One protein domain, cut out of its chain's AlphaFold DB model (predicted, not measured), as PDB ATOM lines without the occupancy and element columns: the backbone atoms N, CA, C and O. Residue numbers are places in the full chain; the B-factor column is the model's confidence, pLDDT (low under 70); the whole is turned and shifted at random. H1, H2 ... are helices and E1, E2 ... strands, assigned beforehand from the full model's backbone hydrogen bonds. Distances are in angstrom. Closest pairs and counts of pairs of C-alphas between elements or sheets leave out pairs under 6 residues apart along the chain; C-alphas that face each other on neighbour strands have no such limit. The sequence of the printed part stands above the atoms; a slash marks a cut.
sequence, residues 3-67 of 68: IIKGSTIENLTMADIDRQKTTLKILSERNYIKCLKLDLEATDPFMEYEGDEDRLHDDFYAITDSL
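This is residues 3 to 67 of the 68 residues of an uncharacterized protein of Flavobacteriaceae bacterium (UniProt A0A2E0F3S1). A small three-stranded antiparallel sheet has helix H2 packed along one face; H3 packs on H2 and only grazes the sheet, and H1 stands at one end, touching both other helices. The printed part has 65 residues in the order E1, H1, H2, E2, E3, H3, with sheet order E1 - E3 - E2; its class is mixed, helices and strands. It is compact, with a radius of gyration of the C-alphas of 10.6 A and spans of 27 by 24 by 15 A.

Inner strand E3, residues 46 to 51, is antiparallel to E1, residues 3 to 5, with N 4 and O 47 3.0 A apart. E3 and E2, residues 33 to 39, form a hairpin; N 34 and O 50 are 2.8 A apart. H2, residues 17 to 28, is on the sheet in two layers, helix over one face, at a height over the sheet of 9.1 A, along the strands at 18 degrees to E3 on the local plane. E1, H1 at residues 6 to 13, H2 and E2 make a split strand-helix-strand unit, E3 between its strands, with a right-handed crossover. H1 and H2 touch, about perpendicular at 77 degrees; their closest C-alphas, Gly 6 and Gln 20, are 5.0 A apart. With residues 23 to 27 alone, H2 touches H3, residues 53 to 65, opposite ways at a shallow tilt of 34 degrees, only just short of steep; the closest C-alphas, Thr 23 and Ile 63, are 6.9 A apart. H1 and E2 are apart. In H1, H2 and H3 every O i to N i+4 pair is within hydrogen-bond range.

E1 begins at C-alpha 3 (-41.077, 11.435, 85.597). E2 spans 16.2 A, E3 16.0 A, H2 16.5 A and H3 17.9 A, ending at C-alpha 65 (-45.614, -3.350, 73.351).

The two C-alphas farthest apart, Tyr 32 and Thr 43, are 27.2 A apart. The printed part has no cut and no long link, and no printed residue is under 70 in pLDDT.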
ATOM      1  N   ILE A   3     -41.232  10.826  86.920       92.75
ATOM      2  CA  ILE A   3     -41.077  11.435  85.597       92.75
ATOM      3  C   ILE A   3     -40.886  10.321  84.572       92.75
ATOM      4  O   ILE A   3     -39.993   9.493  84.736       92.75
ATOM      5  N   ILE A   4     -41.681  10.336  83.503       91.12
ATOM      6  CA  ILE A   4     -41.466   9.501  82.314       91.12
ATOM      7  C   ILE A   4     -41.000  10.411  81.182       91.12
ATOM      8  O   ILE A   4     -41.608  11.452  80.936       91.12
ATOM      9  N   LYS A   5     -39.919  10.020  80.504       95.06
ATOM     10  CA  LYS A   5     -39.324  10.766  79.387       95.06
ATOM     11  C   LYS A   5     -39.510  10.036  78.058       95.06
ATOM     12  O   LYS A   5     -39.591   8.808  78.036       95.06
ATOM     13  N   GLY A   6     -39.504  10.779  76.957       92.00
ATOM     14  CA  GLY A   6     -39.568  10.280  75.587       92.00
ATOM     15  C   GLY A   6     -38.415   9.332  75.293       92.00
ATOM     16  O   GLY A   6     -38.638   8.220  74.821       92.00
ATOM     17  N   SER A   7     -37.214   9.686  75.750       93.62
ATOM     18  CA  SER A   7     -36.032   8.819  75.695       93.62
ATOM     19  C   SER A   7     -36.220   7.461  76.390       93.62
ATOM     20  O   SER A   7     -35.639   6.462  75.974       93.62
ATOM     21  N   THR A   8     -37.059   7.371  77.431       92.38
ATOM     22  CA  THR A   8     -37.379   6.082  78.081       92.38
ATOM     23  C   THR A   8     -38.222   5.197  77.165       92.38
ATOM     24  O   THR A   8     -37.987   3.994  77.085       92.38
ATOM     25  N   ILE A   9     -39.171   5.795  76.441       89.94
ATOM     26  CA  ILE A   9     -40.020   5.103  75.464       89.94
ATOM     27  C   ILE A   9     -39.177   4.652  74.263       89.94
ATOM     28  O   ILE A   9     -39.267   3.496  73.844       89.94
ATOM     29  N   GLU A  10     -38.314   5.533  73.749       90.88
ATOM     30  CA  GLU A  10     -37.385   5.243  72.649       90.88
ATOM     31  C   GLU A  10     -36.479   4.051  72.963       90.88
ATOM     32  O   GLU A  10     -36.377   3.126  72.166       90.88
ATOM     33  N   ASN A  11     -35.875   4.022  74.154       89.81
ATOM     34  CA  ASN A  11     -34.963   2.948  74.550       89.81
ATOM     35  C   ASN A  11     -35.635   1.569  74.628       89.81
ATOM     36  O   ASN A  11     -34.951   0.554  74.516       89.81
ATOM     37  N   LEU A  12     -36.951   1.525  74.843       87.75
ATOM     38  CA  LEU A  12     -37.705   0.277  74.977       87.75
ATOM     39  C   LEU A  12     -38.320  -0.197  73.662       87.75
ATOM     40  O   LEU A  12     -38.465  -1.398  73.466       87.75
ATOM     41  N   THR A  13     -38.683   0.729  72.774       86.00
ATOM     42  CA  THR A  13     -39.493   0.425  71.580       86.00
ATOM     43  C   THR A  13     -38.874   0.872  70.265       86.00
ATOM     44  O   THR A  13     -39.413   0.574  69.206       86.00
ATOM     45  N   MET A  14     -37.775   1.631  70.311       88.31
ATOM     46  CA  MET A  14     -37.225   2.366  69.167       88.31
ATOM     47  C   MET A  14     -38.238   3.336  68.526       88.31
ATOM     48  O   MET A  14     -38.133   3.668  67.345       88.31
ATOM     49  N   ALA A  15     -39.235   3.784  69.297       87.62
ATOM     50  CA  ALA A  15     -40.255   4.718  68.847       87.62
ATOM     51  C   ALA A  15     -39.664   6.080  68.457       87.62
ATOM     52  O   ALA A  15     -38.888   6.678  69.207       87.62
ATOM     53  N   ASP A  16     -40.114   6.603  67.316       91.81
ATOM     54  CA  ASP A  16     -39.852   7.979  66.899       91.81
ATOM     55  C   ASP A  16     -40.489   9.016  67.845       91.81
ATOM     56  O   ASP A  16     -41.313   8.703  68.712       91.81
ATOM     57  N   ILE A  17     -40.111  10.282  67.665       92.94
ATOM     58  CA  ILE A  17     -40.547  11.385  68.526       92.94
ATOM     59  C   ILE A  17     -42.077  11.549  68.565       92.94
ATOM     60  O   ILE A  17     -42.634  11.890  69.609       92.94
ATOM     61  N   ASP A  18     -42.781  11.264  67.469       92.94
ATOM     62  CA  ASP A  18     -44.236  11.414  67.395       92.94
ATOM     63  C   ASP A  18     -44.945  10.327  68.215       92.94
ATOM     64  O   ASP A  18     -45.902  10.605  68.953       92.94
ATOM     65  N   ARG A  19     -44.437   9.091  68.166       91.31
ATOM     66  CA  ARG A  19     -44.896   7.978  69.008       91.31
ATOM     67  C   ARG A  19     -44.575   8.205  70.484       91.31
ATOM     68  O   ARG A  19     -45.421   7.919  71.336       91.31
ATOM     69  N   GLN A  20     -43.408   8.772  70.795       92.75
ATOM     70  CA  GLN A  20     -43.050   9.164  72.163       92.75
ATOM     71  C   GLN A  20     -44.056  10.186  72.719       92.75
ATOM     72  O   GLN A  20     -44.642   9.967  73.783       92.75
ATOM     73  N   LYS A  21     -44.331  11.264  71.968       95.00
ATOM     74  CA  LYS A  21     -45.308  12.298  72.354       95.00
ATOM     75  C   LYS A  21     -46.712  11.723  72.536       95.00
ATOM     76  O   LYS A  21     -47.397  12.052  73.504       95.00
ATOM     77  N   THR A  22     -47.132  10.845  71.627       94.31
ATOM     78  CA  THR A  22     -48.445  10.187  71.688       94.31
ATOM     79  C   THR A  22     -48.580   9.328  72.944       94.31
ATOM     80  O   THR A  22     -49.581   9.429  73.649       94.31
ATOM     81  N   THR A  23     -47.552   8.545  73.273       92.94
ATOM     82  CA  THR A  23     -47.527   7.695  74.474       92.94
ATOM     83  C   THR A  23     -47.645   8.529  75.748       92.94
ATOM     84  O   THR A  23     -48.512   8.264  76.580       92.94
ATOM     85  N   LEU A  24     -46.842   9.590  75.878       94.56
ATOM     86  CA  LEU A  24     -46.903  10.500  77.028       94.56
ATOM     87  C   LEU A  24     -48.276  11.167  77.164       94.56
ATOM     88  O   LEU A  24     -48.798  11.286  78.272       94.56
ATOM     89  N   LYS A  25     -48.894  11.552  76.043       95.00
ATOM     90  CA  LYS A  25     -50.244  12.117  76.039       95.00
ATOM     91  C   LYS A  25     -51.282  11.113  76.547       95.00
ATOM     92  O   LYS A  25     -52.057  11.459  77.433       95.00
ATOM     93  N   ILE A  26     -51.262   9.871  76.055       93.75
ATOM     94  CA  ILE A  26     -52.184   8.815  76.510       93.75
ATOM     95  C   ILE A  26     -52.024   8.561  78.014       93.75
ATOM     96  O   ILE A  26     -53.017   8.410  78.725       93.75
ATOM     97  N   LEU A  27     -50.785   8.519  78.511       91.88
ATOM     98  CA  LEU A  27     -50.512   8.335  79.937       91.88
ATOM     99  C   LEU A  27     -51.054   9.507  80.764       91.88
ATOM    100  O   LEU A  27     -51.680   9.282  81.794       91.88
ATOM    101  N   SER A  28     -50.906  10.743  80.279       93.25
ATOM    102  CA  SER A  28     -51.382  11.945  80.979       93.25
ATOM    103  C   SER A  28     -52.903  12.013  81.160       93.25
ATOM    104  O   SER A  28     -53.384  12.697  82.061       93.25
ATOM    105  N   GLU A  29     -53.658  11.291  80.328       93.38
ATOM    106  CA  GLU A  29     -55.124  11.251  80.341       93.38
ATOM    107  C   GLU A  29     -55.683  10.141  81.261       93.38
ATOM    108  O   GLU A  29     -56.901   9.994  81.394       93.38
ATOM    109  N   ARG A  30     -54.820   9.353  81.925       92.00
ATOM    110  CA  ARG A  30     -55.248   8.268  82.819       92.00
ATOM    111  C   ARG A  30     -55.848   8.811  84.116       92.00
ATOM    112  O   ARG A  30     -55.274   9.651  84.795       92.00
ATOM    113  N   ASN A  31     -57.007   8.276  84.496       90.31
ATOM    114  CA  ASN A  31     -57.807   8.766  85.628       90.31
ATOM    115  C   ASN A  31     -57.250   8.417  87.022       90.31
ATOM    116  O   ASN A  31     -57.745   8.941  88.019       90.31
ATOM    117  N   TYR A  32     -56.272   7.516  87.100       86.75
ATOM    118  CA  TYR A  32     -55.635   7.075  88.344       86.75
ATOM    119  C   TYR A  32     -54.282   7.761  88.594       86.75
ATOM    120  O   TYR A  32     -53.665   7.524  89.634       86.75
ATOM    121  N   ILE A  33     -53.837   8.627  87.676       90.81
ATOM    122  CA  ILE A  33     -52.714   9.532  87.905       90.81
ATOM    123  C   ILE A  33     -53.181  10.980  87.867       90.81
ATOM    124  O   ILE A  33     -54.148  11.349  87.204       90.81
ATOM    125  N   LYS A  34     -52.433  11.831  88.550       92.94
ATOM    126  CA  LYS A  34     -52.502  13.273  88.411       92.94
ATOM    127  C   LYS A  34     -51.300  13.725  87.594       92.94
ATOM    128  O   LYS A  34     -50.177  13.744  88.098       92.94
ATOM    129  N   CYS A  35     -51.534  14.106  86.341       93.25
ATOM    130  CA  CYS A  35     -50.516  14.759  85.525       93.25
ATOM    131  C   CYS A  35     -50.216  16.147  86.113       93.25
ATOM    132  O   CYS A  35     -51.085  17.019  86.151       93.25
ATOM    133  N   LEU A  36     -48.991  16.347  86.593       94.12
ATOM    134  CA  LEU A  36     -48.529  17.620  87.147       94.12
ATOM    135  C   LEU A  36     -47.973  18.524  86.048       94.12
ATOM    136  O   LEU A  36     -48.193  19.734  86.065       94.12
ATOM    137  N   LYS A  37     -47.273  17.923  85.083       95.69
ATOM    138  CA  LYS A  37     -46.683  18.621  83.946       95.69
ATOM    139  C   LYS A  37     -46.572  17.678  82.760       95.69
ATOM    140  O   LYS A  37     -46.149  16.540  82.918       95.69
ATOM    141  N   LEU A  38     -46.913  18.175  81.581       96.62
ATOM    142  CA  LEU A  38     -46.712  17.490  80.312       96.62
ATOM    143  C   LEU A  38     -46.034  18.476  79.368       96.62
ATOM    144  O   LEU A  38     -46.609  19.517  79.057       96.62
ATOM    145  N   ASP A  39     -44.819  18.158  78.941       96.62
ATOM    146  CA  ASP A  39     -44.071  18.970  77.987       96.62
ATOM    147  C   ASP A  39     -43.686  18.105  76.790       96.62
ATOM    148  O   ASP A  39     -42.777  17.278  76.855       96.62
ATOM    149  N   LEU A  40     -44.440  18.272  75.706       95.31
ATOM    150  CA  LEU A  40     -44.245  17.533  74.461       95.31
ATOM    151  C   LEU A  40     -43.288  18.243  73.497       95.31
ATOM    152  O   LEU A  40     -42.879  17.642  72.510       95.31
ATOM    153  N   GLU A  41     -42.948  19.506  73.755       95.12
ATOM    154  CA  GLU A  41     -42.122  20.332  72.865       95.12
ATOM    155  C   GLU A  41     -40.674  20.457  73.359       95.12
ATOM    156  O   GLU A  41     -39.814  20.995  72.659       95.12
ATOM    157  N   ALA A  42     -40.382  19.929  74.549       93.25
ATOM    158  CA  ALA A  42     -39.029  19.732  75.037       93.25
ATOM    159  C   ALA A  42     -38.186  18.872  74.075       93.25
ATOM    160  O   ALA A  42     -38.691  17.994  73.378       93.25
ATOM    161  N   THR A  43     -36.865  19.088  74.091       92.56
ATOM    162  CA  THR A  43     -35.898  18.267  73.336       92.56
ATOM    163  C   THR A  43     -36.005  16.780  73.681       92.56
ATOM    164  O   THR A  43     -35.809  15.939  72.813       92.56
ATOM    165  N   ASP A  44     -36.337  16.475  74.936       94.00
ATOM    166  CA  ASP A  44     -36.761  15.154  75.396       94.00
ATOM    167  C   ASP A  44     -38.154  15.325  76.020       94.00
ATOM    168  O   ASP A  44     -38.243  15.862  77.132       94.00
ATOM    169  N   PRO A  45     -39.237  14.971  75.300       96.19
ATOM    170  CA  PRO A  45     -40.601  15.088  75.798       96.19
ATOM    171  C   PRO A  45     -40.758  14.395  77.147       96.19
ATOM    172  O   PRO A  45     -40.184  13.333  77.364       96.19
ATOM    173  N   PHE A  46     -41.539  14.941  78.072       96.56
ATOM    174  CA  PHE A  46     -41.709  14.295  79.373       96.56
ATOM    175  C   PHE A  46     -43.061  14.566  80.017       96.56
ATOM    176  O   PHE A  46     -43.764  15.527  79.699       96.56
ATOM    177  N   MET A  47     -43.392  13.704  80.973       95.25
ATOM    178  CA  MET A  47     -44.544  13.830  81.849       95.25
ATOM    179  C   MET A  47     -44.096  13.696  83.306       95.25
ATOM    180  O   MET A  47     -43.461  12.708  83.673       95.25
ATOM    181  N   GLU A  48     -44.455  14.672  84.135       95.19
ATOM    182  CA  GLU A  48     -44.371  14.600  85.594       95.19
ATOM    183  C   GLU A  48     -45.743  14.229  86.148       95.19
ATOM    184  O   GLU A  48     -46.757  14.832  85.777       95.19
ATOM    185  N   TYR A  49     -45.784  13.263  87.059       93.81
ATOM    186  CA  TYR A  49     -47.040  12.765  87.606       93.81
ATOM    187  C   TYR A  49     -46.936  12.384  89.085       93.81
ATOM    188  O   TYR A  49     -45.852  12.221  89.656       93.81
ATOM    189  N   GLU A  50     -48.106  12.265  89.702       93.12
ATOM    190  CA  GLU A  50     -48.317  11.760  91.055       93.12
ATOM    191  C   GLU A  50     -49.508  10.793  91.024       93.12
ATOM    192  O   GLU A  50     -50.555  11.128  90.471       93.12
ATOM    193  N   GLY A  51     -49.366   9.589  91.573       86.19
ATOM    194  CA  GLY A  51     -50.428   8.585  91.538       86.19
ATOM    195  C   GLY A  51     -49.908   7.167  91.729       86.19
ATOM    196  O   GLY A  51     -48.832   6.963  92.283       86.19
ATOM    197  N   ASP A  52     -50.701   6.203  91.272       84.88
ATOM    198  CA  ASP A  52     -50.371   4.778  91.301       84.88
ATOM    199  C   ASP A  52     -49.362   4.441  90.186       84.88
ATOM    200  O   ASP A  52     -49.717   4.405  89.004       84.88
ATOM    201  N   GLU A  53     -48.092   4.270  90.565       85.81
ATOM    202  CA  GLU A  53     -46.985   3.989  89.641       85.81
ATOM    203  C   GLU A  53     -47.101   2.598  89.005       85.81
ATOM    204  O   GLU A  53     -46.852   2.470  87.809       85.81
ATOM    205  N   ASP A  54     -47.533   1.582  89.756       87.94
ATOM    206  CA  ASP A  54     -47.621   0.198  89.270       87.94
ATOM    207  C   ASP A  54     -48.609   0.100  88.102       87.94
ATOM    208  O   ASP A  54     -48.287  -0.420  87.031       87.94
ATOM    209  N   ARG A  55     -49.794   0.703  88.258       87.81
ATOM    210  CA  ARG A  55     -50.799   0.758  87.184       87.81
ATOM    211  C   ARG A  55     -50.330   1.544  85.970       87.81
ATOM    212  O   ARG A  55     -50.665   1.185  84.840       87.81
ATOM    213  N   LEU A  56     -49.583   2.623  86.196       88.50
ATOM    214  CA  LEU A  56     -49.046   3.417  85.102       88.50
ATOM    215  C   LEU A  56     -47.976   2.643  84.334       88.50
ATOM    216  O   LEU A  56     -47.932   2.737  83.111       88.50
ATOM    217  N   HIS A  57     -47.142   1.875  85.036       87.12
ATOM    218  CA  HIS A  57     -46.160   0.992  84.424       87.12
ATOM    219  C   HIS A  57     -46.827  -0.094  83.576       87.12
ATOM    220  O   HIS A  57     -46.380  -0.319  82.454       87.12
ATOM    221  N   ASP A  58     -47.923  -0.699  84.041       90.56
ATOM    222  CA  ASP A  58     -48.691  -1.669  83.248       90.56
ATOM    223  C   ASP A  58     -49.237  -1.047  81.951       90.56
ATOM    224  O   ASP A  58     -49.047  -1.597  80.864       90.56
ATOM    225  N   ASP A  59     -49.877   0.125  82.041       89.44
ATOM    226  CA  ASP A  59     -50.381   0.847  80.864       89.44
ATOM    227  C   ASP A  59     -49.239   1.294  79.940       89.44
ATOM    228  O   ASP A  59     -49.367   1.220  78.719       89.44
ATOM    229  N   PHE A  60     -48.119   1.741  80.508       90.00
ATOM    230  CA  PHE A  60     -46.918   2.100  79.765       90.00
ATOM    231  C   PHE A  60     -46.417   0.906  78.959       90.00
ATOM    232  O   PHE A  60     -46.292   1.029  77.742       90.00
ATOM    233  N   TYR A  61     -46.226  -0.253  79.598       87.69
ATOM    234  CA  TYR A  61     -45.798  -1.469  78.917       87.69
ATOM    235  C   TYR A  61     -46.795  -1.892  77.841       87.69
ATOM    236  O   TYR A  61     -46.375  -2.134  76.713       87.69
ATOM    237  N   ALA A  62     -48.098  -1.885  78.133       89.50
ATOM    238  CA  ALA A  62     -49.135  -2.237  77.164       89.50
ATOM    239  C   ALA A  62     -49.144  -1.316  75.930       89.50
ATOM    240  O   ALA A  62     -49.286  -1.790  74.802       89.50
ATOM    241  N   ILE A  63     -48.970  -0.001  76.118       87.25
ATOM    242  CA  ILE A  63     -48.865   0.951  75.005       87.25
ATOM    243  C   ILE A  63     -47.574   0.693  74.228       87.25
ATOM    244  O   ILE A  63     -47.611   0.594  73.006       87.25
ATOM    245  N   THR A  64     -46.440   0.557  74.916       84.62
ATOM    246  CA  THR A  64     -45.138   0.372  74.268       84.62
ATOM    247  C   THR A  64     -45.012  -0.951  73.514       84.62
ATOM    248  O   THR A  64     -44.446  -0.959  72.428       84.62
ATOM    249  N   ASP A  65     -45.598  -2.040  74.015       86.06
ATOM    250  CA  ASP A  65     -45.614  -3.350  73.351       86.06
ATOM    251  C   ASP A  65     -46.376  -3.291  72.019       86.06
ATOM    252  O   ASP A  65     -45.974  -3.898  71.034       86.06
ATOM    253  N   SER A  66     -47.422  -2.458  71.936       81.62
ATOM    254  CA  SER A  66     -48.158  -2.230  70.685       81.62
ATOM    255  C   SER A  66     -47.386  -1.433  69.620       81.62
ATOM    256  O   SER A  66     -47.852  -1.324  68.484       81.62
ATOM    257  N   LEU A  67     -46.238  -0.841  69.976       76.19
ATOM    258  CA  LEU A  67     -45.410  -0.038  69.069       76.19
ATOM    259  C   LEU A  67     -44.277  -0.836  68.400       76.19
ATOM    260  O   LEU A  67     -43.707  -0.313  67.432       76.19
TER     261      LEU A  67